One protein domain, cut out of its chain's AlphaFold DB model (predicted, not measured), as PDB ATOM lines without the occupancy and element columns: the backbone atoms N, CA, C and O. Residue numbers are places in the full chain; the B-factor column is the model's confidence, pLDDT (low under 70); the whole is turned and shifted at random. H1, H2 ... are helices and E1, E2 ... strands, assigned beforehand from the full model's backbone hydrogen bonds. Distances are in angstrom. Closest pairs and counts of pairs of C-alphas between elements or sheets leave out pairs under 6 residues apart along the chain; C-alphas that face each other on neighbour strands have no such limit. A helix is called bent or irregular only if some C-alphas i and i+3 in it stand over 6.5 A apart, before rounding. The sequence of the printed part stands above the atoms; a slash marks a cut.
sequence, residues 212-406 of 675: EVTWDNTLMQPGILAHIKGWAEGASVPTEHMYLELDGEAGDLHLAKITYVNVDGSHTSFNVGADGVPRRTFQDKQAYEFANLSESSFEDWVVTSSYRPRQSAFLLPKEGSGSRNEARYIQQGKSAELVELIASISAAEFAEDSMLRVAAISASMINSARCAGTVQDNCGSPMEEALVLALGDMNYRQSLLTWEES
ATOM      1  N   GLU A 212      53.039 -30.047 -24.441       86.94
ATOM      2  CA  GLU A 212      54.437 -30.344 -24.107       86.94
ATOM      3  C   GLU A 212      54.730 -31.807 -24.441       86.94
ATOM      4  O   GLU A 212      53.921 -32.687 -24.133       86.94
ATOM      5  N   VAL A 213      55.890 -32.073 -25.043       87.06
ATOM      6  CA  VAL A 213      56.355 -33.429 -25.362       87.06
ATOM      7  C   VAL A 213      57.713 -33.663 -24.714       87.06
ATOM      8  O   VAL A 213      58.682 -32.953 -24.987       87.06
ATOM      9  N   THR A 214      57.784 -34.691 -23.874       86.62
ATOM     10  CA  THR A 214      59.032 -35.230 -23.325       86.62
ATOM     11  C   THR A 214      59.249 -36.622 -23.919       86.62
ATOM     12  O   THR A 214      58.299 -37.404 -23.957       86.62
ATOM     13  N   TRP A 215      60.449 -36.940 -24.412       89.19
ATOM     14  CA  TRP A 215      60.711 -38.172 -25.176       89.19
ATOM     15  C   TRP A 215      62.155 -38.682 -25.026       89.19
ATOM     16  O   TRP A 215      63.063 -37.896 -24.764       89.19
ATOM     17  N   ASP A 216      62.363 -39.990 -25.216       83.44
ATOM     18  CA  ASP A 216      63.664 -40.665 -25.119       83.44
ATOM     19  C   ASP A 216      63.963 -41.498 -26.381       83.44
ATOM     20  O   ASP A 216      63.390 -42.565 -26.601       83.44
ATOM     21  N   ASN A 217      64.893 -41.019 -27.212       84.44
ATOM     22  CA  ASN A 217      65.388 -41.736 -28.394       84.44
ATOM     23  C   ASN A 217      66.541 -42.714 -28.083       84.44
ATOM     24  O   ASN A 217      67.003 -43.421 -28.977       84.44
ATOM     25  N   THR A 218      67.018 -42.768 -26.835       83.25
ATOM     26  CA  THR A 218      68.181 -43.569 -26.420       83.25
ATOM     27  C   THR A 218      67.806 -44.971 -25.929       83.25
ATOM     28  O   THR A 218      68.671 -45.734 -25.485       83.25
ATOM     29  N   LEU A 219      66.521 -45.333 -26.028       78.06
ATOM     30  CA  LEU A 219      65.972 -46.613 -25.590       78.06
ATOM     31  C   LEU A 219      66.601 -47.801 -26.333       78.06
ATOM     32  O   LEU A 219      66.316 -48.082 -27.493       78.06
ATOM     33  N   MET A 220      67.427 -48.552 -25.601       76.12
ATOM     34  CA  MET A 220      68.028 -49.822 -26.037       76.12
ATOM     35  C   MET A 220      67.287 -51.056 -25.485       76.12
ATOM     36  O   MET A 220      67.746 -52.183 -25.674       76.12
ATOM     37  N   GLN A 221      66.203 -50.847 -24.732       76.19
ATOM     38  CA  GLN A 221      65.393 -51.845 -24.018       76.19
ATOM     39  C   GLN A 221      63.932 -51.342 -23.933       76.19
ATOM     40  O   GLN A 221      63.714 -50.149 -24.160       76.19
ATOM     41  N   PRO A 222      62.949 -52.204 -23.599       79.12
ATOM     42  CA  PRO A 222      61.573 -51.789 -23.298       79.12
ATOM     43  C   PRO A 222      61.509 -50.613 -22.316       79.12
ATOM     44  O   PRO A 222      62.253 -50.593 -21.337       79.12
ATOM     45  N   GLY A 223      60.628 -49.642 -22.563       71.31
ATOM     46  CA  GLY A 223      60.598 -48.373 -21.824       71.31
ATOM     47  C   GLY A 223      59.579 -47.370 -22.370       71.31
ATOM     48  O   GLY A 223      58.884 -47.645 -23.348       71.31
ATOM     49  N   ILE A 224      59.467 -46.202 -21.734       79.81
ATOM     50  CA  ILE A 224      58.558 -45.134 -22.182       79.81
ATOM     51  C   ILE A 224      59.277 -44.271 -23.224       79.81
ATOM     52  O   ILE A 224      60.200 -43.538 -22.885       79.81
ATOM     53  N   LEU A 225      58.830 -44.335 -24.481       85.38
ATOM     54  CA  LEU A 225      59.335 -43.509 -25.582       85.38
ATOM     55  C   LEU A 225      58.972 -42.037 -25.397       85.38
ATOM     56  O   LEU A 225      59.789 -41.167 -25.678       85.38
ATOM     57  N   ALA A 226      57.743 -41.749 -24.960       88.50
ATOM     58  CA  ALA A 226      57.301 -40.376 -24.753       88.50
ATOM     59  C   ALA A 226      56.189 -40.235 -23.710       88.50
ATOM     60  O   ALA A 226      55.327 -41.106 -23.564       88.50
ATOM     61  N   HIS A 227      56.178 -39.069 -23.063       85.69
ATOM     62  CA  HIS A 227      55.051 -38.513 -22.324       85.69
ATOM     63  C   HIS A 227      54.662 -37.166 -22.945       85.69
ATOM     64  O   HIS A 227      55.426 -36.200 -22.919       85.69
ATOM     65  N   ILE A 228      53.449 -37.109 -23.485       88.81
ATOM     66  CA  ILE A 228      52.809 -35.911 -24.029       88.81
ATOM     67  C   ILE A 228      51.817 -35.378 -22.992       88.81
ATOM     68  O   ILE A 228      51.056 -36.147 -22.397       88.81
ATOM     69  N   LYS A 229      51.813 -34.063 -22.780       86.69
ATOM     70  CA  LYS A 229      50.934 -33.344 -21.848       86.69
ATOM     71  C   LYS A 229      50.124 -32.310 -22.625       86.69
ATOM     72  O   LYS A 229      50.678 -31.634 -23.489       86.69
ATOM     73  N   GLY A 230      48.836 -32.188 -22.319       88.12
ATOM     74  CA  GLY A 230      47.901 -31.264 -22.961       88.12
ATOM     75  C   GLY A 230      47.136 -30.439 -21.930       88.12
ATOM     76  O   GLY A 230      46.814 -30.939 -20.849       88.12
ATOM     77  N   TRP A 231      46.862 -29.174 -22.248       86.12
ATOM     78  CA  TRP A 231      46.183 -28.220 -21.369       86.12
ATOM     79  C   TRP A 231      44.861 -27.739 -21.980       86.12
ATOM     80  O   TRP A 231      44.839 -27.083 -23.022       86.12
ATOM     81  N   ALA A 232      43.757 -27.967 -21.270       81.06
ATOM     82  CA  ALA A 232      42.487 -27.307 -21.550       81.06
ATOM     83  C   ALA A 232      42.615 -25.774 -21.432       81.06
ATOM     84  O   ALA A 232      43.485 -25.243 -20.735       81.06
ATOM     85  N   GLU A 233      41.728 -25.037 -22.102       76.88
ATOM     86  CA  GLU A 233      41.812 -23.576 -22.147       76.88
ATOM     87  C   GLU A 233      41.728 -22.940 -20.747       76.88
ATOM     88  O   GLU A 233      40.770 -23.136 -20.000       76.88
ATOM     89  N   GLY A 234      42.757 -22.164 -20.390       77.75
ATOM     90  CA  GLY A 234      42.867 -21.509 -19.085       77.75
ATOM     91  C   GLY A 234      43.328 -22.410 -17.930       77.75
ATOM     92  O   GLY A 234      43.409 -21.924 -16.800       77.75
ATOM     93  N   ALA A 235      43.652 -23.685 -18.174       77.12
ATOM     94  CA  ALA A 235      44.203 -24.575 -17.156       77.12
ATOM     95  C   ALA A 235      45.643 -24.180 -16.770       77.12
ATOM     96  O   ALA A 235      46.465 -23.848 -17.621       77.12
ATOM     97  N   SER A 236      45.969 -24.244 -15.475       74.44
ATOM     98  CA  SER A 236      47.327 -23.993 -14.953       74.44
ATOM     99  C   SER A 236      48.166 -25.263 -14.761       74.44
ATOM    100  O   SER A 236      49.325 -25.178 -14.365       74.44
ATOM    101  N   VAL A 237      47.576 -26.431 -15.009       75.00
ATOM    102  CA  VAL A 237      48.178 -27.769 -14.932       75.00
ATOM    103  C   VAL A 237      47.718 -28.577 -16.152       75.00
ATOM    104  O   VAL A 237      46.653 -28.250 -16.688       75.00
ATOM    105  N   PRO A 238      48.467 -29.606 -16.593       74.44
ATOM    106  CA  PRO A 238      47.995 -30.515 -17.630       74.44
ATOM    107  C   PRO A 238      46.633 -31.112 -17.271       74.44
ATOM    108  O   PRO A 238      46.388 -31.479 -16.119       74.44
ATOM    109  N   THR A 239      45.758 -31.224 -18.263       81.12
ATOM    110  CA  THR A 239      44.462 -31.907 -18.157       81.12
ATOM    111  C   THR A 239      44.427 -33.224 -18.923       81.12
ATOM    112  O   THR A 239      43.568 -34.060 -18.667       81.12
ATOM    113  N   GLU A 240      45.358 -33.417 -19.854       85.19
ATOM    114  CA  GLU A 240      45.429 -34.569 -20.750       85.19
ATOM    115  C   GLU A 240      46.858 -35.119 -20.755       85.19
ATOM    116  O   GLU A 240      47.829 -34.358 -20.761       85.19
ATOM    117  N   HIS A 241      46.992 -36.441 -20.735       84.06
ATOM    118  CA  HIS A 241      48.265 -37.155 -20.720       84.06
ATOM    119  C   HIS A 241      48.224 -38.283 -21.758       84.06
ATOM    120  O   HIS A 241      47.291 -39.083 -21.748       84.06
ATOM    121  N   MET A 242      49.253 -38.410 -22.597       87.56
ATOM    122  CA  MET A 242      49.446 -39.581 -23.459       87.56
ATOM    123  C   MET A 242      50.852 -40.153 -23.270       87.56
ATOM    124  O   MET A 242      51.839 -39.425 -23.330       87.56
ATOM    125  N   TYR A 243      50.928 -41.462 -23.047       83.81
ATOM    126  CA  TYR A 243      52.164 -42.221 -22.881       83.81
ATOM    127  C   TYR A 243      52.327 -43.219 -24.028       83.81
ATOM    128  O   TYR A 243      51.350 -43.836 -24.465       83.81
ATOM    129  N   LEU A 244      53.566 -43.376 -24.492       88.50
ATOM    130  CA  LEU A 244      53.950 -44.284 -25.571       88.50
ATOM    131  C   LEU A 244      55.015 -45.250 -25.044       88.50
ATOM    132  O   LEU A 244      56.084 -44.821 -24.620       88.50
ATOM    133  N   GLU A 245      54.697 -46.542 -25.026       82.50
ATOM    134  CA  GLU A 245      55.448 -47.601 -24.341       82.50
ATOM    135  C   GLU A 245      55.998 -48.604 -25.376       82.50
ATOM    136  O   GLU A 245      55.234 -49.185 -26.159       82.50
ATOM    137  N   LEU A 246      57.320 -48.816 -25.385       83.19
ATOM    138  CA  LEU A 246      58.001 -49.794 -26.240       83.19
ATOM    139  C   LEU A 246      58.230 -51.116 -25.508       83.19
ATOM    140  O   LEU A 246      58.546 -51.122 -24.319       83.19
ATOM    141  N   ASP A 247      58.162 -52.218 -26.252       77.44
ATOM    142  CA  ASP A 247      58.567 -53.557 -25.808       77.44
ATOM    143  C   ASP A 247      59.389 -54.257 -26.909       77.44
ATOM    144  O   ASP A 247      59.502 -53.751 -28.029       77.44
ATOM    145  N   GLY A 248      59.975 -55.415 -26.605       71.25
ATOM    146  CA  GLY A 248      60.809 -56.201 -27.519       71.25
ATOM    147  C   GLY A 248      62.232 -56.448 -27.015       71.25
ATOM    148  O   GLY A 248      62.555 -56.233 -25.845       71.25
ATOM    149  N   GLU A 249      63.097 -56.933 -27.906       74.06
ATOM    150  CA  GLU A 249      64.509 -57.190 -27.594       74.06
ATOM    151  C   GLU A 249      65.405 -55.994 -27.966       74.06
ATOM    152  O   GLU A 249      65.010 -55.068 -28.675       74.06
ATOM    153  N   ALA A 250      66.642 -55.985 -27.463       70.75
ATOM    154  CA  ALA A 250      67.575 -54.880 -27.677       70.75
ATOM    155  C   ALA A 250      67.981 -54.758 -29.161       70.75
ATOM    156  O   ALA A 250      68.805 -55.530 -29.652       70.75
ATOM    157  N   GLY A 251      67.422 -53.758 -29.849       71.56
ATOM    158  CA  GLY A 251      67.574 -53.548 -31.294       71.56
ATOM    159  C   GLY A 251      66.397 -54.044 -32.146       71.56
ATOM    160  O   GLY A 251      66.439 -53.866 -33.357       71.56
ATOM    161  N   ASP A 252      65.360 -54.615 -31.527       80.38
ATOM    162  CA  ASP A 252      64.088 -55.018 -32.151       80.38
ATOM    163  C   ASP A 252      62.921 -54.559 -31.253       80.38
ATOM    164  O   ASP A 252      62.129 -55.349 -30.727       80.38
ATOM    165  N   LEU A 253      62.897 -53.248 -30.982       80.31
ATOM    166  CA  LEU A 253      61.841 -52.590 -30.214       80.31
ATOM    167  C   LEU A 253      60.665 -52.238 -31.128       80.31
ATOM    168  O   LEU A 253      60.855 -51.795 -32.260       80.31
ATOM    169  N   HIS A 254      59.450 -52.361 -30.604       85.00
ATOM    170  CA  HIS A 254      58.216 -51.942 -31.265       85.00
ATOM    171  C   HIS A 254      57.347 -51.137 -30.297       85.00
ATOM    172  O   HIS A 254      57.437 -51.317 -29.080       85.00
ATOM    173  N   LEU A 255      56.472 -50.267 -30.819       87.44
ATOM    174  CA  LEU A 255      55.428 -49.668 -29.989       87.44
ATOM    175  C   LEU A 255      54.467 -50.780 -29.563       87.44
ATOM    176  O   LEU A 255      53.744 -51.331 -30.392       87.44
ATOM    177  N   ALA A 256      54.478 -51.105 -28.276       76.31
ATOM    178  CA  ALA A 256      53.673 -52.176 -27.707       76.31
ATOM    179  C   ALA A 256      52.395 -51.639 -27.061       76.31
ATOM    180  O   ALA A 256      51.371 -52.333 -27.026       76.31
ATOM    181  N   LYS A 257      52.421 -50.395 -26.558       77.25
ATOM    182  CA  LYS A 257      51.256 -49.795 -25.911       77.25
ATOM    183  C   LYS A 257      51.186 -48.271 -26.025       77.25
ATOM    184  O   LYS A 257      52.187 -47.564 -25.980       77.25
ATOM    185  N   ILE A 258      49.956 -47.786 -26.166       86.88
ATOM    186  CA  ILE A 258      49.576 -46.370 -26.132       86.88
ATOM    187  C   ILE A 258      48.611 -46.210 -24.960       86.88
ATOM    188  O   ILE A 258      47.648 -46.973 -24.873       86.88
ATOM    189  N   THR A 259      48.820 -45.228 -24.085       80.00
ATOM    190  CA  THR A 259      47.945 -44.972 -22.929       80.00
ATOM    191  C   THR A 259      47.574 -43.489 -22.864       80.00
ATOM    192  O   THR A 259      48.417 -42.664 -22.527       80.00
ATOM    193  N   TYR A 260      46.315 -43.147 -23.152       85.50
ATOM    194  CA  TYR A 260      45.735 -41.814 -22.946       85.50
ATOM    195  C   TYR A 260      44.959 -41.754 -21.622       85.50
ATOM    196  O   TYR A 260      44.187 -42.667 -21.316       85.50
ATOM    197  N   VAL A 261      45.134 -40.672 -20.862       79.81
ATOM    198  CA  VAL A 261      44.479 -40.403 -19.571       79.81
ATOM    199  C   VAL A 261      44.015 -38.944 -19.516       79.81
ATOM    200  O   VAL A 261      44.763 -38.032 -19.866       79.81
ATOM    201  N   ASN A 262      42.795 -38.726 -19.031       73.88
ATOM    202  CA  ASN A 262      42.184 -37.414 -18.818       73.88
ATOM    203  C   ASN A 262      42.117 -37.072 -17.313       73.88
ATOM    204  O   ASN A 262      42.113 -37.961 -16.458       73.88
ATOM    205  N   VAL A 263      42.022 -35.786 -16.966       69.38
ATOM    206  CA  VAL A 263      41.994 -35.273 -15.578       69.38
ATOM    207  C   VAL A 263      40.774 -35.723 -14.761       69.38
ATOM    208  O   VAL A 263      40.810 -35.712 -13.532       69.38
ATOM    209  N   ASP A 264      39.701 -36.173 -15.413       65.31
ATOM    210  CA  ASP A 264      38.555 -36.814 -14.750       65.31
ATOM    211  C   ASP A 264      38.824 -38.274 -14.320       65.31
ATOM    212  O   ASP A 264      37.992 -38.890 -13.647       65.31
ATOM    213  N   GLY A 265      39.994 -38.820 -14.666       63.12
ATOM    214  CA  GLY A 265      40.402 -40.196 -14.396       63.12
ATOM    215  C   GLY A 265      39.912 -41.215 -15.427       63.12
ATOM    216  O   GLY A 265      40.165 -42.411 -15.242       63.12
ATOM    217  N   SER A 266      39.233 -40.778 -16.494       70.88
ATOM    218  CA  SER A 266      38.954 -41.638 -17.645       70.88
ATOM    219  C   SER A 266      40.237 -41.933 -18.423       70.88
ATOM    220  O   SER A 266      41.160 -41.112 -18.484       70.88
ATOM    221  N   HIS A 267      40.326 -43.131 -18.993       76.06
ATOM    222  CA  HIS A 267      41.492 -43.542 -19.767       76.06
ATOM    223  C   HIS A 267      41.140 -44.508 -20.896       76.06
ATOM    224  O   HIS A 267      40.216 -45.319 -20.813       76.06
ATOM    225  N   THR A 268      41.922 -44.432 -21.967       79.50
ATOM    226  CA  THR A 268      41.904 -45.394 -23.070       79.50
ATOM    227  C   THR A 268      43.328 -45.864 -23.306       79.50
ATOM    228  O   THR A 268      44.222 -45.041 -23.495       79.50
ATOM    229  N   SER A 269      43.557 -47.174 -23.318       75.38
ATOM    230  CA  SER A 269      44.840 -47.741 -23.730       75.38
ATOM    231  C   SER A 269      44.675 -48.778 -24.832       75.38
ATOM    232  O   SER A 269      43.679 -49.498 -24.893       75.38
ATOM    233  N   PHE A 270      45.662 -48.831 -25.722       74.62
ATOM    234  CA  PHE A 270      45.768 -49.794 -26.809       74.62
ATOM    235  C   PHE A 270      47.007 -50.650 -26.619       74.62
ATOM    236  O   PHE A 270      48.103 -50.110 -26.513       74.62
ATOM    237  N   ASN A 271      46.846 -51.969 -26.694       72.19
ATOM    238  CA  ASN A 271      47.949 -52.874 -26.979       72.19
ATOM    239  C   ASN A 271      48.111 -52.959 -28.502       72.19
ATOM    240  O   ASN A 271      47.173 -53.345 -29.214       72.19
ATOM    241  N   VAL A 272      49.302 -52.623 -28.981       74.56
ATOM    242  CA  VAL A 272      49.718 -52.654 -30.386       74.56
ATOM    243  C   VAL A 272      50.636 -53.867 -30.573       74.56
ATOM    244  O   VAL A 272      51.389 -54.228 -29.673       74.56
ATOM    245  N   GLY A 273      50.511 -54.580 -31.693       70.44
ATOM    246  CA  GLY A 273      51.428 -55.678 -32.014       70.44
ATOM    247  C   GLY A 273      52.724 -55.172 -32.650       70.44
ATOM    248  O   GLY A 273      52.759 -54.072 -33.190       70.44
ATOM    249  N   ALA A 274      53.763 -56.011 -32.698       73.94
ATOM    250  CA  ALA A 274      54.986 -55.725 -33.464       73.94
ATOM    251  C   ALA A 274      54.748 -55.534 -34.984       73.94
ATOM    252  O   ALA A 274      55.627 -55.071 -35.699       73.94
ATOM    253  N   ASP A 275      53.544 -55.847 -35.479       70.25
ATOM    254  CA  ASP A 275      53.056 -55.507 -36.821       70.25
ATOM    255  C   ASP A 275      52.463 -54.083 -36.929       70.25
ATOM    256  O   ASP A 275      51.884 -53.734 -37.956       70.25
ATOM    257  N   GLY A 276      52.541 -53.267 -35.871       68.31
ATOM    258  CA  GLY A 276      51.936 -51.933 -35.786       68.31
ATOM    259  C   GLY A 276      50.402 -51.943 -35.745       68.31
ATOM    260  O   GLY A 276      49.769 -50.886 -35.813       68.31
ATOM    261  N   VAL A 277      49.774 -53.121 -35.676       71.75
ATOM    262  CA  VAL A 277      48.315 -53.277 -35.727       71.75
ATOM    263  C   VAL A 277      47.740 -53.206 -34.304       71.75
ATOM    264  O   VAL A 277      48.197 -53.963 -33.441       71.75
ATOM    265  N   PRO A 278      46.723 -52.364 -34.029       67.44
ATOM    266  CA  PRO A 278      46.047 -52.355 -32.733       67.44
ATOM    267  C   PRO A 278      45.299 -53.675 -32.498       67.44
ATOM    268  O   PRO A 278      44.626 -54.177 -33.397       67.44
ATOM    269  N   ARG A 279      45.423 -54.259 -31.298       62.03
ATOM    270  CA  ARG A 279      44.915 -55.613 -30.994       62.03
ATOM    271  C   ARG A 279      43.847 -55.638 -29.905       62.03
ATOM    272  O   ARG A 279      42.799 -56.257 -30.070       62.03
ATOM    273  N   ARG A 280      44.117 -54.990 -28.773       65.69
ATOM    274  CA  ARG A 280      43.192 -54.896 -27.634       65.69
ATOM    275  C   ARG A 280      43.119 -53.459 -27.166       65.69
ATOM    276  O   ARG A 280      44.143 -52.781 -27.130       65.69
ATOM    277  N   THR A 281      41.929 -53.038 -26.774       69.00
ATOM    278  CA  THR A 281      41.672 -51.719 -26.208       69.00
ATOM    279  C   THR A 281      41.088 -51.887 -24.813       69.00
ATOM    280  O   THR A 281      40.191 -52.704 -24.609       69.00
ATOM    281  N   PHE A 282      41.551 -51.095 -23.856       65.31
ATOM    282  CA  PHE A 282      40.916 -50.956 -22.551       65.31
ATOM    283  C   PHE A 282      40.364 -49.538 -22.444       65.31
ATOM    284  O   PHE A 282      41.107 -48.577 -22.634       65.31
ATOM    285  N   GLN A 283      39.069 -49.410 -22.163       72.75
ATOM    286  CA  GLN A 283      38.410 -48.131 -21.889       72.75
ATOM    287  C   GLN A 283      37.850 -48.182 -20.471       72.75
ATOM    288  O   GLN A 283      36.954 -48.983 -20.188       72.75
ATOM    289  N   ASP A 284      38.419 -47.367 -19.582       67.00
ATOM    290  CA  ASP A 284      38.183 -47.265 -18.134       67.00
ATOM    291  C   ASP A 284      38.265 -48.574 -17.326       67.00
ATOM    292  O   ASP A 284      39.082 -48.716 -16.417       67.00
ATOM    293  N   LYS A 285      37.341 -49.507 -17.576       62.38
ATOM    294  CA  LYS A 285      37.189 -50.804 -16.888       62.38
ATOM    295  C   LYS A 285      36.711 -51.927 -17.813       62.38
ATOM    296  O   LYS A 285      36.450 -53.028 -17.335       62.38
ATOM    297  N   GLN A 286      36.548 -51.659 -19.109       62.62
ATOM    298  CA  GLN A 286      36.047 -52.616 -20.090       62.62
ATOM    299  C   GLN A 286      37.124 -52.927 -21.127       62.62
ATOM    300  O   GLN A 286      37.743 -52.027 -21.694       62.62
ATOM    301  N   ALA A 287      37.346 -54.223 -21.346       64.56
ATOM    302  CA  ALA A 287      38.281 -54.736 -22.333       64.56
ATOM    303  C   ALA A 287      37.541 -55.062 -23.635       64.56
ATOM    304  O   ALA A 287      36.564 -55.819 -23.639       64.56
ATOM    305  N   TYR A 288      38.058 -54.527 -24.733       63.16
ATOM    306  CA  TYR A 288      37.578 -54.737 -26.087       63.16
ATOM    307  C   TYR A 288      38.683 -55.364 -26.940       63.16
ATOM    308  O   TYR A 288      39.866 -55.038 -26.799       63.16
ATOM    309  N   GLU A 289      38.307 -56.250 -27.851       63.62
ATOM    310  CA  GLU A 289      39.165 -56.648 -28.965       63.62
ATOM    311  C   GLU A 289      38.950 -55.680 -30.132       63.62
ATOM    312  O   GLU A 289      37.811 -55.313 -30.431       63.62
ATOM    313  N   PHE A 290      40.041 -55.229 -30.759       64.69
ATOM    314  CA  PHE A 290      39.991 -54.295 -31.882       64.69
ATOM    315  C   PHE A 290      40.059 -55.076 -33.198       64.69
ATOM    316  O   PHE A 290      41.097 -55.638 -33.548       64.69
ATOM    317  N   ALA A 291      38.948 -55.115 -33.931       57.22
ATOM    318  CA  ALA A 291      38.813 -55.895 -35.154       57.22
ATOM    319  C   ALA A 291      38.702 -54.986 -36.388       57.22
ATOM    320  O   ALA A 291      37.616 -54.516 -36.716       57.22
ATOM    321  N   ASN A 292      39.817 -54.774 -37.094       61.22
ATOM    322  CA  ASN A 292      39.820 -54.258 -38.469       61.22
ATOM    323  C   ASN A 292      39.170 -55.304 -39.397       61.22
ATOM    324  O   ASN A 292      39.743 -56.374 -39.599       61.22
ATOM    325  N   LEU A 293      38.007 -55.002 -39.978       50.88
ATOM    326  CA  LEU A 293      37.263 -55.890 -40.878       50.88
ATOM    327  C   LEU A 293      37.088 -55.281 -42.279       50.88
ATOM    328  O   LEU A 293      37.367 -54.110 -42.540       50.88
ATOM    329  N   SER A 294      36.620 -56.114 -43.206       50.09
ATOM    330  CA  SER A 294      36.226 -55.732 -44.561       50.09
ATOM    331  C   SER A 294      34.819 -56.269 -44.824       50.09
ATOM    332  O   SER A 294      34.634 -57.465 -45.036       50.09
ATOM    333  N   GLU A 295      33.818 -55.394 -44.740       44.47
ATOM    334  CA  GLU A 295      32.404 -55.720 -44.934       44.47
ATOM    335  C   GLU A 295      32.029 -55.667 -46.423       44.47
ATOM    336  O   GLU A 295      32.564 -54.863 -47.183       44.47
ATOM    337  N   SER A 296      31.110 -56.527 -46.864       40.56
ATOM    338  CA  SER A 296      30.642 -56.557 -48.257       40.56
ATOM    339  C   SER A 296      29.198 -57.040 -48.352       40.56
ATOM    340  O   SER A 296      28.820 -57.966 -47.633       40.56
ATOM    341  N   SER A 297      28.390 -56.418 -49.219       40.72
ATOM    342  CA  SER A 297      27.041 -56.908 -49.538       40.72
ATOM    343  C   SER A 297      27.073 -57.914 -50.692       40.72
ATOM    344  O   SER A 297      28.041 -57.977 -51.453       40.72
ATOM    345  N   PHE A 298      26.027 -58.729 -50.830       34.78
ATOM    346  CA  PHE A 298      25.944 -59.713 -51.913       34.78
ATOM    347  C   PHE A 298      25.788 -59.029 -53.281       34.78
ATOM    348  O   PHE A 298      26.371 -59.459 -54.273       34.78
ATOM    349  N   GLU A 299      25.061 -57.918 -53.312       39.62
ATOM    350  CA  GLU A 299      24.871 -57.044 -54.465       39.62
ATOM    351  C   GLU A 299      26.205 -56.460 -54.946       39.62
ATOM    352  O   GLU A 299      26.512 -56.510 -56.138       39.62
ATOM    353  N   ASP A 300      27.032 -55.977 -54.016       42.00
ATOM    354  CA  ASP A 300      28.374 -55.469 -54.303       42.00
ATOM    355  C   ASP A 300      29.289 -56.550 -54.908       42.00
ATOM    356  O   ASP A 300      30.014 -56.290 -55.874       42.00
ATOM    357  N   TRP A 301      29.220 -57.785 -54.390       37.88
ATOM    358  CA  TRP A 301      29.963 -58.937 -54.919       37.88
ATOM    359  C   TRP A 301      29.640 -59.248 -56.386       37.88
ATOM    360  O   TRP A 301      30.485 -59.807 -57.086       37.88
ATOM    361  N   VAL A 302      28.459 -58.868 -56.884       33.34
ATOM    362  CA  VAL A 302      28.078 -59.034 -58.296       33.34
ATOM    363  C   VAL A 302      28.719 -57.959 -59.193       33.34
ATOM    364  O   VAL A 302      28.985 -58.223 -60.371       33.34
ATOM    365  N   VAL A 303      29.097 -56.789 -58.657       39.19
ATOM    366  CA  VAL A 303      29.801 -55.700 -59.378       39.19
ATOM    367  C   VAL A 303      31.322 -55.967 -59.450       39.19
ATOM    368  O   VAL A 303      32.177 -55.115 -59.197       39.19
ATOM    369  N   THR A 304      31.660 -57.199 -59.838       36.47
ATOM    370  CA  THR A 304      32.976 -57.871 -59.733       36.47
ATOM    371  C   THR A 304      34.211 -57.142 -60.286       36.47
ATOM    372  O   THR A 304      35.330 -57.561 -59.991       36.47
ATOM    373  N   SER A 305      34.068 -56.097 -61.107       39.34
ATOM    374  CA  SER A 305      35.201 -55.446 -61.787       39.34
ATOM    375  C   SER A 305      35.860 -54.297 -61.023       39.34
ATOM    376  O   SER A 305      36.983 -53.946 -61.368       39.34
ATOM    377  N   SER A 306      35.181 -53.683 -60.049       40.88
ATOM    378  CA  SER A 306      35.729 -52.537 -59.296       40.88
ATOM    379  C   SER A 306      35.142 -52.351 -57.894       40.88
ATOM    380  O   SER A 306      35.185 -51.250 -57.353       40.88
ATOM    381  N   TYR A 307      34.557 -53.395 -57.303       40.94
ATOM    382  CA  TYR A 307      34.152 -53.322 -55.904       40.94
ATOM    383  C   TYR A 307      35.339 -53.577 -54.965       40.94
ATOM    384  O   TYR A 307      36.098 -54.537 -55.133       40.94
ATOM    385  N   ARG A 308      35.464 -52.735 -53.936       48.62
ATOM    386  CA  ARG A 308      36.313 -52.955 -52.760       48.62
ATOM    387  C   ARG A 308      35.401 -53.051 -51.532       48.62
ATOM    388  O   ARG A 308      34.557 -52.169 -51.374       48.62
ATOM    389  N   PRO A 309      35.563 -54.065 -50.663       46.28
ATOM    390  CA  PRO A 309      34.770 -54.172 -49.443       46.28
ATOM    391  C   PRO A 309      34.970 -52.946 -48.546       46.28
ATOM    392  O   PRO A 309      36.085 -52.433 -48.419       46.28
ATOM    393  N   ARG A 310      33.890 -52.494 -47.899       51.41
ATOM    394  CA  ARG A 310      33.906 -51.406 -46.914       51.41
ATOM    395  C   ARG A 310      34.867 -51.763 -45.785       51.41
ATOM    396  O   ARG A 310      34.657 -52.739 -45.068       51.41
ATOM    397  N   GLN A 311      35.894 -50.948 -45.590       56.59
ATOM    398  CA  GLN A 311      36.813 -51.094 -44.467       56.59
ATOM    399  C   GLN A 311      36.241 -50.386 -43.230       56.59
ATOM    400  O   GLN A 311      36.125 -49.162 -43.204       56.59
ATOM    401  N   SER A 312      35.900 -51.170 -42.207       54.91
ATOM    402  CA  SER A 312      35.389 -50.710 -40.907       54.91
ATOM    403  C   SER A 312      36.151 -51.421 -39.792       54.91
ATOM    404  O   SER A 312      36.549 -52.574 -39.960       54.91
ATOM    405  N   ALA A 313      36.347 -50.772 -38.644       61.09
ATOM    406  CA  ALA A 313      36.819 -51.456 -37.443       61.09
ATOM    407  C   ALA A 313      35.675 -51.655 -36.447       61.09
ATOM    408  O   ALA A 313      34.643 -50.992 -36.520       61.09
ATOM    409  N   PHE A 314      35.869 -52.549 -35.483       62.12
ATOM    410  CA  PHE A 314      34.923 -52.757 -34.394       62.12
ATOM    411  C   PHE A 314      35.645 -52.921 -33.066       62.12
ATOM    412  O   PHE A 314      36.628 -53.655 -32.978       62.12
ATOM    413  N   LEU A 315      35.113 -52.277 -32.026       66.00
ATOM    414  CA  LEU A 315      35.369 -52.683 -30.650       66.00
ATOM    415  C   LEU A 315      34.395 -53.811 -30.302       66.00
ATOM    416  O   LEU A 315      33.174 -53.617 -30.295       66.00
ATOM    417  N   LEU A 316      34.944 -54.993 -30.032       61.69
ATOM    418  CA  LEU A 316      34.206 -56.197 -29.658       61.69
ATOM    419  C   LEU A 316      34.329 -56.413 -28.139       61.69
ATOM    420  O   LEU A 316      35.440 -56.659 -27.663       61.69
ATOM    421  N   PRO A 317      33.242 -56.304 -27.350       58.69
ATOM    422  CA  PRO A 317      33.302 -56.485 -25.899       58.69
ATOM    423  C   PRO A 317      33.749 -57.901 -25.521       58.69
ATOM    424  O   PRO A 317      33.137 -58.879 -25.950       58.69
ATOM    425  N   LYS A 318      34.781 -58.025 -24.674       53.34
ATOM    426  CA  LYS A 318      35.295 -59.340 -24.245       53.34
ATOM    427  C   LYS A 318      34.296 -60.123 -23.378       53.34
ATOM    428  O   LYS A 318      34.309 -61.352 -23.368       53.34
ATOM    429  N   GLU A 319      33.425 -59.425 -22.655       53.75
ATOM    430  CA  GLU A 319      32.304 -60.028 -21.932       53.75
ATOM    431  C   GLU A 319      31.061 -59.997 -22.836       53.75
ATOM    432  O   GLU A 319      30.538 -58.929 -23.155       53.75
ATOM    433  N   GLY A 320      30.627 -61.180 -23.290       41.44
ATOM    434  CA  GLY A 320      29.728 -61.389 -24.440       41.44
ATOM    435  C   GLY A 320      28.255 -60.984 -24.273       41.44
ATOM    436  O   GLY A 320      27.365 -61.741 -24.656       41.44
ATOM    437  N   SER A 321      27.977 -59.811 -23.701       42.69
ATOM    438  CA  SER A 321      26.636 -59.214 -23.608       42.69
ATOM    439  C   SER A 321      26.590 -57.724 -23.982       42.69
ATOM    440  O   SER A 321      25.617 -57.047 -23.655       42.69
ATOM    441  N   GLY A 322      27.639 -57.198 -24.621       49.69
ATOM    442  CA  GLY A 322      27.683 -55.832 -25.154       49.69
ATOM    443  C   GLY A 322      27.489 -55.780 -26.675       49.69
ATOM    444  O   GLY A 322      27.725 -56.762 -27.376       49.69
ATOM    445  N   SER A 323      27.079 -54.620 -27.191       53.28
ATOM    446  CA  SER A 323      27.020 -54.350 -28.636       53.28
ATOM    447  C   SER A 323      28.422 -54.280 -29.253       53.28
ATOM    448  O   SER A 323      29.347 -53.797 -28.600       53.28
ATOM    449  N   ARG A 324      28.576 -54.661 -30.534       63.59
ATOM    450  CA  ARG A 324      29.738 -54.201 -31.318       63.59
ATOM    451  C   ARG A 324      29.608 -52.688 -31.508       63.59
ATOM    452  O   ARG A 324      28.555 -52.234 -31.956       63.59
ATOM    453  N   ASN A 325      30.662 -51.935 -31.222       70.31
ATOM    454  CA  ASN A 325      30.724 -50.509 -31.547       70.31
ATOM    455  C   ASN A 325      31.579 -50.343 -32.806       70.31
ATOM    456  O   ASN A 325      32.701 -50.846 -32.842       70.31
ATOM    457  N   GLU A 326      31.062 -49.675 -33.842       69.44
ATOM    458  CA  GLU A 326      31.849 -49.388 -35.049       69.44
ATOM    459  C   GLU A 326      32.930 -48.350 -34.729       69.44
ATOM    460  O   GLU A 326      32.629 -47.240 -34.297       69.44
ATOM    461  N   ALA A 327      34.183 -48.742 -34.923       73.81
ATOM    462  CA  ALA A 327      35.380 -47.922 -34.804       73.81
ATOM    463  C   ALA A 327      35.938 -47.624 -36.208       73.81
ATOM    464  O   ALA A 327      35.541 -48.234 -37.205       73.81
ATOM    465  N   ARG A 328      36.899 -46.703 -36.316       74.56
ATOM    466  CA  ARG A 328      37.508 -46.377 -37.614       74.56
ATOM    467  C   ARG A 328      38.618 -47.357 -37.966       74.56
ATOM    468  O   ARG A 328      39.501 -47.621 -37.149       74.56
ATOM    469  N   TYR A 329      38.583 -47.853 -39.200       72.38
ATOM    470  CA  TYR A 329      39.606 -48.743 -39.738       72.38
ATOM    471  C   TYR A 329      40.994 -48.093 -39.676       72.38
ATOM    472  O   TYR A 329      41.202 -46.996 -40.198       72.38
ATOM    473  N   ILE A 330      41.948 -48.771 -39.039       74.31
ATOM    474  CA  ILE A 330      43.349 -48.340 -39.016       74.31
ATOM    475  C   ILE A 330      44.046 -48.975 -40.217       74.31
ATOM    476  O   ILE A 330      44.253 -50.186 -40.246       74.31
ATOM    477  N   GLN A 331      44.372 -48.163 -41.223       70.69
ATOM    478  CA  GLN A 331      45.013 -48.633 -42.452       70.69
ATOM    479  C   GLN A 331      46.349 -49.335 -42.177       70.69
ATOM    480  O   GLN A 331      47.182 -48.825 -41.427       70.69
ATOM    481  N   GLN A 332      46.598 -50.443 -42.886       69.88
ATOM    482  CA  GLN A 332      47.867 -51.178 -42.809       69.88
ATOM    483  C   GLN A 332      49.081 -50.288 -43.129       69.88
ATOM    484  O   GLN A 332      50.121 -50.447 -42.502       69.88
ATOM    485  N   GLY A 333      48.935 -49.298 -44.021       67.94
ATOM    486  CA  GLY A 333      49.981 -48.305 -44.302       67.94
ATOM    487  C   GLY A 333      50.399 -47.481 -43.076       67.94
ATOM    488  O   GLY A 333      51.589 -47.285 -42.867       67.94
ATOM    489  N   LYS A 334      49.452 -47.080 -42.211       75.00
ATOM    490  CA  LYS A 334      49.758 -46.368 -40.951       75.00
ATOM    491  C   LYS A 334      50.431 -47.282 -39.924       75.00
ATOM    492  O   LYS A 334      51.293 -46.829 -39.181       75.00
ATOM    493  N   SER A 335      50.067 -48.566 -39.899       79.12
ATOM    494  CA  SER A 335      50.741 -49.577 -39.072       79.12
ATOM    495  C   SER A 335      52.172 -49.857 -39.549       79.12
ATOM    496  O   SER A 335      53.074 -49.950 -38.724       79.12
ATOM    497  N   ALA A 336      52.401 -49.932 -40.862       75.38
ATOM    498  CA  ALA A 336      53.731 -50.121 -41.442       75.38
ATOM    499  C   ALA A 336      54.632 -48.889 -41.244       75.38
ATOM    500  O   ALA A 336      55.763 -49.042 -40.790       75.38
ATOM    501  N   GLU A 337      54.112 -47.681 -41.493       81.69
ATOM    502  CA  GLU A 337      54.810 -46.414 -41.227       81.69
ATOM    503  C   GLU A 337      55.214 -46.309 -39.746       81.69
ATOM    504  O   GLU A 337      56.347 -45.954 -39.437       81.69
ATOM    505  N   LEU A 338      54.334 -46.706 -38.819       86.81
ATOM    506  CA  LEU A 338      54.648 -46.760 -37.389       86.81
ATOM    507  C   LEU A 338      55.806 -47.721 -37.061       86.81
ATOM    508  O   LEU A 338      56.672 -47.370 -36.261       86.81
ATOM    509  N   VAL A 339      55.844 -48.912 -37.667       86.38
ATOM    510  CA  VAL A 339      56.942 -49.877 -37.465       86.38
ATOM    511  C   VAL A 339      58.262 -49.336 -38.022       86.38
ATOM    512  O   VAL A 339      59.279 -49.417 -37.338       86.38
ATOM    513  N   GLU A 340      58.256 -48.734 -39.213       87.38
ATOM    514  CA  GLU A 340      59.446 -48.124 -39.827       87.38
ATOM    515  C   GLU A 340      59.989 -46.951 -38.990       87.38
ATOM    516  O   GLU A 340      61.192 -46.875 -38.722       87.38
ATOM    517  N   LEU A 341      59.100 -46.086 -38.489       89.00
ATOM    518  CA  LEU A 341      59.452 -44.985 -37.592       89.00
ATOM    519  C   LEU A 341      60.118 -45.490 -36.306       89.00
ATOM    520  O   LEU A 341      61.198 -45.014 -35.961       89.00
ATOM    521  N   ILE A 342      59.525 -46.468 -35.613       90.62
ATOM    522  CA  ILE A 342      60.098 -47.014 -34.370       90.62
ATOM    523  C   ILE A 342      61.418 -47.755 -34.637       90.62
ATOM    524  O   ILE A 342      62.367 -47.602 -33.868       90.62
ATOM    525  N   ALA A 343      61.540 -48.482 -35.753       87.12
ATOM    526  CA  ALA A 343      62.782 -49.167 -36.117       87.12
ATOM    527  C   ALA A 343      63.976 -48.198 -36.255       87.12
ATOM    528  O   ALA A 343      65.099 -48.555 -35.887       87.12
ATOM    529  N   SER A 344      63.746 -46.953 -36.696       87.94
ATOM    530  CA  SER A 344      64.800 -45.930 -36.819       87.94
ATOM    531  C   SER A 344      65.445 -45.507 -35.484       87.94
ATOM    532  O   SER A 344      66.545 -44.947 -35.494       87.94
ATOM    533  N   ILE A 345      64.842 -45.845 -34.330       84.94
ATOM    534  CA  ILE A 345      65.457 -45.669 -32.998       84.94
ATOM    535  C   ILE A 345      66.747 -46.493 -32.921       84.94
ATOM    536  O   ILE A 345      67.803 -45.974 -32.566       84.94
ATOM    537  N   SER A 346      66.700 -47.752 -33.368       76.25
ATOM    538  CA  SER A 346      67.863 -48.654 -33.383       76.25
ATOM    539  C   SER A 346      69.003 -48.181 -34.298       76.25
ATOM    540  O   SER A 346      70.164 -48.530 -34.076       76.25
ATOM    541  N   ALA A 347      68.685 -47.361 -35.306       76.81
ATOM    542  CA  ALA A 347      69.644 -46.760 -36.229       76.81
ATOM    543  C   ALA A 347      70.265 -45.449 -35.701       76.81
ATOM    544  O   ALA A 347      71.219 -44.952 -36.300       76.81
ATOM    545  N   ALA A 348      69.741 -44.895 -34.597       76.94
ATOM    546  CA  ALA A 348      69.962 -43.513 -34.161       76.94
ATOM    547  C   ALA A 348      69.578 -42.463 -35.232       76.94
ATOM    548  O   ALA A 348      70.166 -41.383 -35.300       76.94
ATOM    549  N   GLU A 349      68.581 -42.787 -36.063       82.06
ATOM    550  CA  GLU A 349      67.996 -41.899 -37.081       82.06
ATOM    551  C   GLU A 349      66.610 -41.364 -36.663       82.06
ATOM    552  O   GLU A 349      66.062 -40.490 -37.333       82.06
ATOM    553  N   PHE A 350      66.059 -41.838 -35.535       84.25
ATOM    554  CA  PHE A 350      64.783 -41.377 -34.981       84.25
ATOM    555  C   PHE A 350      64.865 -39.930 -34.488       84.25
ATOM    556  O   PHE A 350      65.288 -39.638 -33.366       84.25
ATOM    557  N   ALA A 351      64.454 -39.023 -35.365       84.12
ATOM    558  CA  ALA A 351      64.438 -37.595 -35.127       84.12
ATOM    559  C   ALA A 351      63.081 -37.114 -34.593       84.12
ATOM    560  O   ALA A 351      62.113 -37.853 -34.424       84.12
ATOM    561  N   GLU A 352      63.012 -35.816 -34.345       80.25
ATOM    562  CA  GLU A 352      61.892 -35.164 -33.671       80.25
ATOM    563  C   GLU A 352      60.619 -35.169 -34.533       80.25
ATOM    564  O   GLU A 352      59.514 -35.364 -34.029       80.25
ATOM    565  N   ASP A 353      60.791 -35.073 -35.851       77.44
ATOM    566  CA  ASP A 353      59.712 -35.187 -36.832       77.44
ATOM    567  C   ASP A 353      59.158 -36.630 -36.863       77.44
ATOM    568  O   ASP A 353      57.948 -36.836 -36.989       77.44
ATOM    569  N   SER A 354      60.017 -37.637 -36.650       84.88
ATOM    570  CA  SER A 354      59.620 -39.045 -36.500       84.88
ATOM    571  C   SER A 354      58.831 -39.270 -35.208       84.88
ATOM    572  O   SER A 354      57.795 -39.935 -35.234       84.88
ATOM    573  N   MET A 355      59.260 -38.668 -34.093       88.75
ATOM    574  CA  MET A 355      58.542 -38.704 -32.813       88.75
ATOM    575  C   MET A 355      57.151 -38.069 -32.920       88.75
ATOM    576  O   MET A 355      56.165 -38.663 -32.478       88.75
ATOM    577  N   LEU A 356      57.038 -36.913 -33.578       82.19
ATOM    578  CA  LEU A 356      55.742 -36.299 -33.879       82.19
ATOM    579  C   LEU A 356      54.851 -37.232 -34.698       82.19
ATOM    580  O   LEU A 356      53.681 -37.411 -34.365       82.19
ATOM    581  N   ARG A 357      55.404 -37.888 -35.720       82.81
ATOM    582  CA  ARG A 357      54.653 -38.817 -36.568       82.81
ATOM    583  C   ARG A 357      54.154 -40.050 -35.803       82.81
ATOM    584  O   ARG A 357      52.994 -40.427 -35.958       82.81
ATOM    585  N   VAL A 358      54.977 -40.626 -34.921       89.88
ATOM    586  CA  VAL A 358      54.582 -41.718 -34.009       89.88
ATOM    587  C   VAL A 358      53.447 -41.275 -33.082       89.88
ATOM    588  O   VAL A 358      52.449 -41.989 -32.951       89.88
ATOM    589  N   ALA A 359      53.560 -40.094 -32.468       90.19
ATOM    590  CA  ALA A 359      52.527 -39.534 -31.598       90.19
ATOM    591  C   ALA A 359      51.203 -39.297 -32.343       90.19
ATOM    592  O   ALA A 359      50.137 -39.675 -31.860       90.19
ATOM    593  N   ALA A 360      51.280 -38.743 -33.550       85.25
ATOM    594  CA  ALA A 360      50.151 -38.429 -34.414       85.25
ATOM    595  C   ALA A 360      49.406 -39.690 -34.912       85.25
ATOM    596  O   ALA A 360      48.171 -39.749 -34.887       85.25
ATOM    597  N   ILE A 361      50.137 -40.751 -35.284       85.69
ATOM    598  CA  ILE A 361      49.548 -42.061 -35.618       85.69
ATOM    599  C   ILE A 361      48.888 -42.682 -34.375       85.69
ATOM    600  O   ILE A 361      47.752 -43.160 -34.452       85.69
ATOM    601  N   SER A 362      49.559 -42.622 -33.222       91.19
ATOM    602  CA  SER A 362      49.065 -43.167 -31.949       91.19
ATOM    603  C   SER A 362      47.792 -42.466 -31.464       91.19
ATOM    604  O   SER A 362      46.834 -43.129 -31.054       91.19
ATOM    605  N   ALA A 363      47.723 -41.139 -31.600       88.38
ATOM    606  CA  ALA A 363      46.523 -40.350 -31.345       88.38
ATOM    607  C   ALA A 363      45.356 -40.789 -32.245       88.38
ATOM    608  O   ALA A 363      44.256 -41.014 -31.745       88.38
ATOM    609  N   SER A 364      45.590 -41.032 -33.544       84.38
ATOM    610  CA  SER A 364      44.543 -41.567 -34.431       84.38
ATOM    611  C   SER A 364      44.080 -42.984 -34.055       84.38
ATOM    612  O   SER A 364      42.962 -43.347 -34.434       84.38
ATOM    613  N   MET A 365      44.883 -43.790 -33.349       86.25
ATOM    614  CA  MET A 365      44.428 -45.076 -32.804       86.25
ATOM    615  C   MET A 365      43.510 -44.855 -31.597       86.25
ATOM    616  O   MET A 365      42.363 -45.298 -31.630       86.25
ATOM    617  N   ILE A 366      43.969 -44.115 -30.577       87.38
ATOM    618  CA  ILE A 366      43.186 -43.776 -29.369       87.38
ATOM    619  C   ILE A 366      41.832 -43.166 -29.750       87.38
ATOM    620  O   ILE A 366      40.783 -43.648 -29.312       87.38
ATOM    621  N   ASN A 367      41.858 -42.175 -30.641       85.50
ATOM    622  CA  ASN A 367      40.681 -41.486 -31.145       85.50
ATOM    623  C   ASN A 367      39.692 -42.446 -31.832       85.50
ATOM    624  O   ASN A 367      38.489 -42.357 -31.603       85.50
ATOM    625  N   SER A 368      40.180 -43.426 -32.607       82.00
ATOM    626  CA  SER A 368      39.327 -44.441 -33.248       82.00
ATOM    627  C   SER A 368      38.512 -45.258 -32.235       82.00
ATOM    628  O   SER A 368      37.334 -45.527 -32.476       82.00
ATOM    629  N   ALA A 369      39.095 -45.605 -31.081       81.25
ATOM    630  CA  ALA A 369      38.360 -46.283 -30.014       81.25
ATOM    631  C   ALA A 369      37.434 -45.349 -29.232       81.25
ATOM    632  O   ALA A 369      36.300 -45.724 -28.938       81.25
ATOM    633  N   ARG A 370      37.888 -44.144 -28.866       83.75
ATOM    634  CA  ARG A 370      37.063 -43.191 -28.098       83.75
ATOM    635  C   ARG A 370      35.834 -42.718 -28.873       83.75
ATOM    636  O   ARG A 370      34.776 -42.533 -28.282       83.75
ATOM    637  N   CYS A 371      35.951 -42.623 -30.192       80.94
ATOM    638  CA  CYS A 371      34.850 -42.327 -31.101       80.94
ATOM    639  C   CYS A 371      33.980 -43.545 -31.471       80.94
ATOM    640  O   CYS A 371      32.995 -43.376 -32.196       80.94
ATOM    641  N   ALA A 372      34.304 -44.763 -31.022       79.75
ATOM    642  CA  ALA A 372      33.626 -45.972 -31.485       79.75
ATOM    643  C   ALA A 372      32.137 -45.998 -31.090       79.75
ATOM    644  O   ALA A 372      31.778 -45.874 -29.921       79.75
ATOM    645  N   GLY A 373      31.256 -46.192 -32.073       72.00
ATOM    646  CA  GLY A 373      29.800 -46.143 -31.893       72.00
ATOM    647  C   GLY A 373      29.221 -44.734 -31.694       72.00
ATOM    648  O   GLY A 373      28.029 -44.614 -31.413       72.00
ATOM    649  N   THR A 374      30.023 -43.674 -31.846       68.06
ATOM    650  CA  THR A 374      29.556 -42.278 -31.783       68.06
ATOM    651  C   THR A 374      29.308 -41.701 -33.181       68.06
ATOM    652  O   THR A 374      29.926 -42.113 -34.159       68.06
ATOM    653  N   VAL A 375      28.391 -40.734 -33.271       54.03
ATOM    654  CA  VAL A 375      28.049 -40.000 -34.511       54.03
ATOM    655  C   VAL A 375      28.219 -38.488 -34.282       54.03
ATOM    656  O   VAL A 375      27.403 -37.683 -34.713       54.03
ATOM    657  N   GLN A 376      29.223 -38.109 -33.486       53.97
ATOM    658  CA  GLN A 376      29.509 -36.724 -33.103       53.97
ATOM    659  C   GLN A 376      30.933 -36.357 -33.512       53.97
ATOM    660  O   GLN A 376      31.852 -37.150 -33.317       53.97
ATOM    661  N   ASP A 377      31.116 -35.147 -34.039       49.00
ATOM    662  CA  ASP A 377      32.389 -34.757 -34.646       49.00
ATOM    663  C   ASP A 377      33.509 -34.434 -33.634       49.00
ATOM    664  O   ASP A 377      34.685 -34.500 -33.975       49.00
ATOM    665  N   ASN A 378      33.161 -34.183 -32.368       56.72
ATOM    666  CA  ASN A 378      34.100 -33.892 -31.274       56.72
ATOM    667  C   ASN A 378      34.096 -35.004 -30.209       56.72
ATOM    668  O   ASN A 378      33.899 -34.767 -29.018       56.72
ATOM    669  N   CYS A 379      34.272 -36.246 -30.657       71.12
ATOM    670  CA  CYS A 379      34.463 -37.419 -29.798       71.12
ATOM    671  C   CYS A 379      35.918 -37.599 -29.308       71.12
ATOM    672  O   CYS A 379      36.178 -38.469 -28.473       71.12
ATOM    673  N   GLY A 380      36.856 -36.793 -29.822       71.88
ATOM    674  CA  GLY A 380      38.268 -36.808 -29.453       71.88
ATOM    675  C   GLY A 380      38.581 -36.071 -28.153       71.88
ATOM    676  O   GLY A 380      37.762 -35.975 -27.235       71.88
ATOM    677  N   SER A 381      39.824 -35.621 -28.022       81.69
ATOM    678  CA  SER A 381      40.245 -34.618 -27.040       81.69
ATOM    679  C   SER A 381      41.071 -33.538 -27.747       81.69
ATOM    680  O   SER A 381      41.589 -33.812 -28.831       81.69
ATOM    681  N   PRO A 382      41.252 -32.346 -27.154       83.06
ATOM    682  CA  PRO A 382      42.128 -31.315 -27.706       83.06
ATOM    683  C   PRO A 382      43.543 -31.809 -28.048       83.06
ATOM    684  O   PRO A 382      44.044 -31.474 -29.118       83.06
ATOM    685  N   MET A 383      44.169 -32.645 -27.204       87.75
ATOM    686  CA  MET A 383      45.463 -33.274 -27.513       87.75
ATOM    687  C   MET A 383      45.369 -34.225 -28.711       87.75
ATOM    688  O   MET A 383      46.208 -34.166 -29.608       87.75
ATOM    689  N   GLU A 384      44.380 -35.123 -28.732       84.25
ATOM    690  CA  GLU A 384      44.217 -36.074 -29.836       84.25
ATOM    691  C   GLU A 384      43.976 -35.361 -31.161       84.25
ATOM    692  O   GLU A 384      44.612 -35.704 -32.150       84.25
ATOM    693  N   GLU A 385      43.077 -34.379 -31.173       80.62
ATOM    694  CA  GLU A 385      42.719 -33.589 -32.350       80.62
ATOM    695  C   GLU A 385      43.939 -32.802 -32.843       80.62
ATOM    696  O   GLU A 385      44.281 -32.899 -34.018       80.62
ATOM    697  N   ALA A 386      44.686 -32.143 -31.952       82.25
ATOM    698  CA  ALA A 386      45.937 -31.462 -32.282       82.25
ATOM    699  C   ALA A 386      47.009 -32.384 -32.896       82.25
ATOM    700  O   ALA A 386      47.580 -32.069 -33.941       82.25
ATOM    701  N   LEU A 387      47.276 -33.538 -32.273       83.94
ATOM    702  CA  LEU A 387      48.234 -34.526 -32.788       83.94
ATOM    703  C   LEU A 387      47.760 -35.137 -34.115       83.94
ATOM    704  O   LEU A 387      48.571 -35.392 -35.001       83.94
ATOM    705  N   VAL A 388      46.453 -35.341 -34.278       77.00
ATOM    706  CA  VAL A 388      45.836 -35.826 -35.518       77.00
ATOM    707  C   VAL A 388      45.967 -34.804 -36.652       77.00
ATOM    708  O   VAL A 388      46.307 -35.195 -37.769       77.00
ATOM    709  N   LEU A 389      45.769 -33.509 -36.383       73.75
ATOM    710  CA  LEU A 389      45.991 -32.431 -37.356       73.75
ATOM    711  C   LEU A 389      47.462 -32.359 -37.806       73.75
ATOM    712  O   LEU A 389      47.734 -32.114 -38.982       73.75
ATOM    713  N   ALA A 390      48.405 -32.645 -36.904       71.25
ATOM    714  CA  ALA A 390      49.841 -32.669 -37.185       71.25
ATOM    715  C   ALA A 390      50.316 -33.864 -38.048       71.25
ATOM    716  O   ALA A 390      51.497 -33.934 -38.383       71.25
ATOM    717  N   LEU A 391      49.440 -34.793 -38.468       67.50
ATOM    718  CA  LEU A 391      49.824 -35.970 -39.276       67.50
ATOM    719  C   LEU A 391      50.483 -35.651 -40.635       67.50
ATOM    720  O   LEU A 391      51.066 -36.565 -41.230       67.50
ATOM    721  N   GLY A 392      50.385 -34.409 -41.129       57.38
ATOM    722  CA  GLY A 392      50.887 -34.009 -42.448       57.38
ATOM    723  C   GLY A 392      51.286 -32.536 -42.627       57.38
ATOM    724  O   GLY A 392      51.306 -32.062 -43.763       57.38
ATOM    725  N   ASP A 393      51.631 -31.823 -41.547       59.28
ATOM    726  CA  ASP A 393      52.427 -30.584 -41.628       59.28
ATOM    727  C   ASP A 393      53.785 -30.812 -40.946       59.28
ATOM    728  O   ASP A 393      53.849 -31.194 -39.780       59.28
ATOM    729  N   MET A 394      54.878 -30.595 -41.683       51.31
ATOM    730  CA  MET A 394      56.247 -30.817 -41.198       51.31
ATOM    731  C   MET A 394      56.909 -29.559 -40.604       51.31
ATOM    732  O   MET A 394      57.997 -29.650 -40.043       51.31
ATOM    733  N   ASN A 395      56.289 -28.378 -40.703       56.38
ATOM    734  CA  ASN A 395      56.836 -27.114 -40.173       56.38
ATOM    735  C   ASN A 395      56.362 -26.807 -38.742       56.38
ATOM    736  O   ASN A 395      57.002 -26.044 -38.019       56.38
ATOM    737  N   TYR A 396      55.266 -27.457 -38.352       59.94
ATOM    738  CA  TYR A 396      54.590 -27.505 -37.053       59.94
ATOM    739  C   TYR A 396      55.455 -27.305 -35.785       59.94
ATOM    740  O   TYR A 396      55.032 -26.682 -34.811       59.94
ATOM    741  N   ARG A 397      56.677 -27.848 -35.772       57.50
ATOM    742  CA  ARG A 397      57.528 -27.997 -34.579       57.50
ATOM    743  C   ARG A 397      57.870 -26.688 -33.842       57.50
ATOM    744  O   ARG A 397      58.262 -26.737 -32.678       57.50
ATOM    745  N   GLN A 398      57.738 -25.525 -34.481       58.34
ATOM    746  CA  GLN A 398      58.093 -24.229 -33.879       58.34
ATOM    747  C   GLN A 398      57.072 -23.705 -32.845       58.34
ATOM    748  O   GLN A 398      57.398 -22.763 -32.123       58.34
ATOM    749  N   SER A 399      55.882 -24.312 -32.746       59.81
ATOM    750  CA  SER A 399      54.733 -23.773 -31.990       59.81
ATOM    751  C   SER A 399      54.427 -24.472 -30.652       59.81
ATOM    752  O   SER A 399      53.483 -24.098 -29.957       59.81
ATOM    753  N   LEU A 400      55.213 -25.482 -30.269       63.97
ATOM    754  CA  LEU A 400      55.071 -26.234 -29.010       63.97
ATOM    755  C   LEU A 400      55.524 -25.427 -27.777       63.97
ATOM    756  O   LEU A 400      56.452 -24.623 -27.868       63.97
ATOM    757  N   LEU A 401      54.931 -25.687 -26.600       59.59
ATOM    758  CA  LEU A 401      55.350 -25.049 -25.336       59.59
ATOM    759  C   LEU A 401      56.750 -25.498 -24.901       59.59
ATOM    760  O   LEU A 401      57.606 -24.678 -24.566       59.59
ATOM    761  N   THR A 402      56.947 -26.814 -24.908       72.12
ATOM    762  CA  THR A 402      58.156 -27.495 -24.452       72.12
ATOM    763  C   THR A 402      58.360 -28.731 -25.319       72.12
ATOM    764  O   THR A 402      57.421 -29.494 -25.564       72.12
ATOM    765  N   TRP A 403      59.598 -28.949 -25.749       77.75
ATOM    766  CA  TRP A 403      60.025 -30.152 -26.449       77.75
ATOM    767  C   TRP A 403      61.369 -30.585 -25.858       77.75
ATOM    768  O   TRP A 403      62.370 -29.889 -26.037       77.75
ATOM    769  N   GLU A 404      61.376 -31.673 -25.086       77.62
ATOM    770  CA  GLU A 404      62.530 -32.082 -24.273       77.62
ATOM    771  C   GLU A 404      62.909 -33.550 -24.505       77.62
ATOM    772  O   GLU A 404      62.166 -34.473 -24.170       77.62
ATOM    773  N   GLU A 405      64.099 -33.747 -25.068       75.94
ATOM    774  CA  GLU A 405      64.772 -35.042 -25.183       75.94
ATOM    775  C   GLU A 405      65.395 -35.398 -23.822       75.94
ATOM    776  O   GLU A 405      66.391 -34.801 -23.404       75.94
ATOM    777  N   SER A 406      64.779 -36.323 -23.083       73.12
ATOM    778  CA  SER A 406      65.258 -36.755 -21.765       73.12
ATOM    779  C   SER A 406      64.755 -38.149 -21.397       73.12
ATOM    780  O   SER A 406      63.637 -38.529 -21.736       73.12
TER     781      SER A 406
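This is residues 212 to 406 of the 675 residues of an uncharacterized protein of Pseudomonadales bacterium (UniProt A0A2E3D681). A long, twisted sheet of ten strands is curled like part of a barrel round one helix, H3, with H2 and H4 beside H3 on the same face and no named helix on the other. Next to one edge of the sheet, E7 and E8 run out as a two-stranded arm to the small helix H1, away from H3. The 195 printed residues hold E1 to E7, H1, E8, E9, H2, H3, H4, H5 and E10 in chain order, ten strands and five helices, in a mixed class. The sheet, ordered E9 E8 E7 E6 E5 E4 E3 E2 E1 E10, is mixed. The whole is compact, with a radius of gyration of the C-alphas of 17.7 A and spans of 55 by 39 by 34 A.

Strand beside strand, the sheet runs E9, residues 325 to 327, E8, 310 to 317, E7, 286 to 295, E6, 278 to 283, E5, 267 to 272, E4, 252 to 262, E3, 240 to 249, E2, 223 to 230, E1, 212 to 215, and E10, 402 to 405. E1 to E7 form a meander, each strand the antiparallel neighbour of the one before; in the hairpin of E3 and E4, N 243 and O 259 are within hydrogen-bond range at 2.8 A. E8 is antiparallel to E7, with N 291 and O 314 at 2.9 A, and E7 bends by 54 degrees at residue 292. E10 is parallel to E1, with N 213 and O 402 at 3.0 A. The sheet curls round H3, residues 352 to 370; the closest C-alphas of H3 and E5 are those of Ile 366 and Thr 268, 6.6 A apart. H2, residues 332 to 346, lies over E4 at a height over the sheet of 8.4 A, across the strands at 67 degrees on the local plane. H2 and H3 touch, a helical hairpin at a steep tilt of 40 degrees, opposite ways, H3 with residues 354 to 361 alone; the closest C-alphas, of Leu 341 and Ser 354, are 6.0 A apart. H4, residues 382 to 392, touches H3 at a steep tilt of 54 degrees, opposite ways, its C-alpha 387 lying 4.6 A from C-alpha 360. H4 is irregular, C-alphas 389 and 392 being 7.2 A apart. H5, residues 396 to 399, is close to H3 but not clearly touching, and H1, residues 298 to 302, touches no helix; neither is on the sheet. Every O i to N i+4 pair is within hydrogen-bond range in H1 and H3, 9 of 11 in H2 and 5 of 7 in H4; H5 is too short for such a pair.

E1 begins at C-alpha 212, (54.437, -30.344, -24.107), and E10 ends at C-alpha 405, (64.772, -35.042, -25.183). E4 is 31.1 A long, E3 30.4 A, H3 26.7 A and E7 25.3 A.

The farthest C-alphas, of Ser 236 and Val 302, are 59.0 A apart. The printed part has no cut, and the link from H3 to H4 is long. Mean pLDDT of the printed part is 71.6, with 69 residues under 70, among them 284 to 324 and 391 to 401.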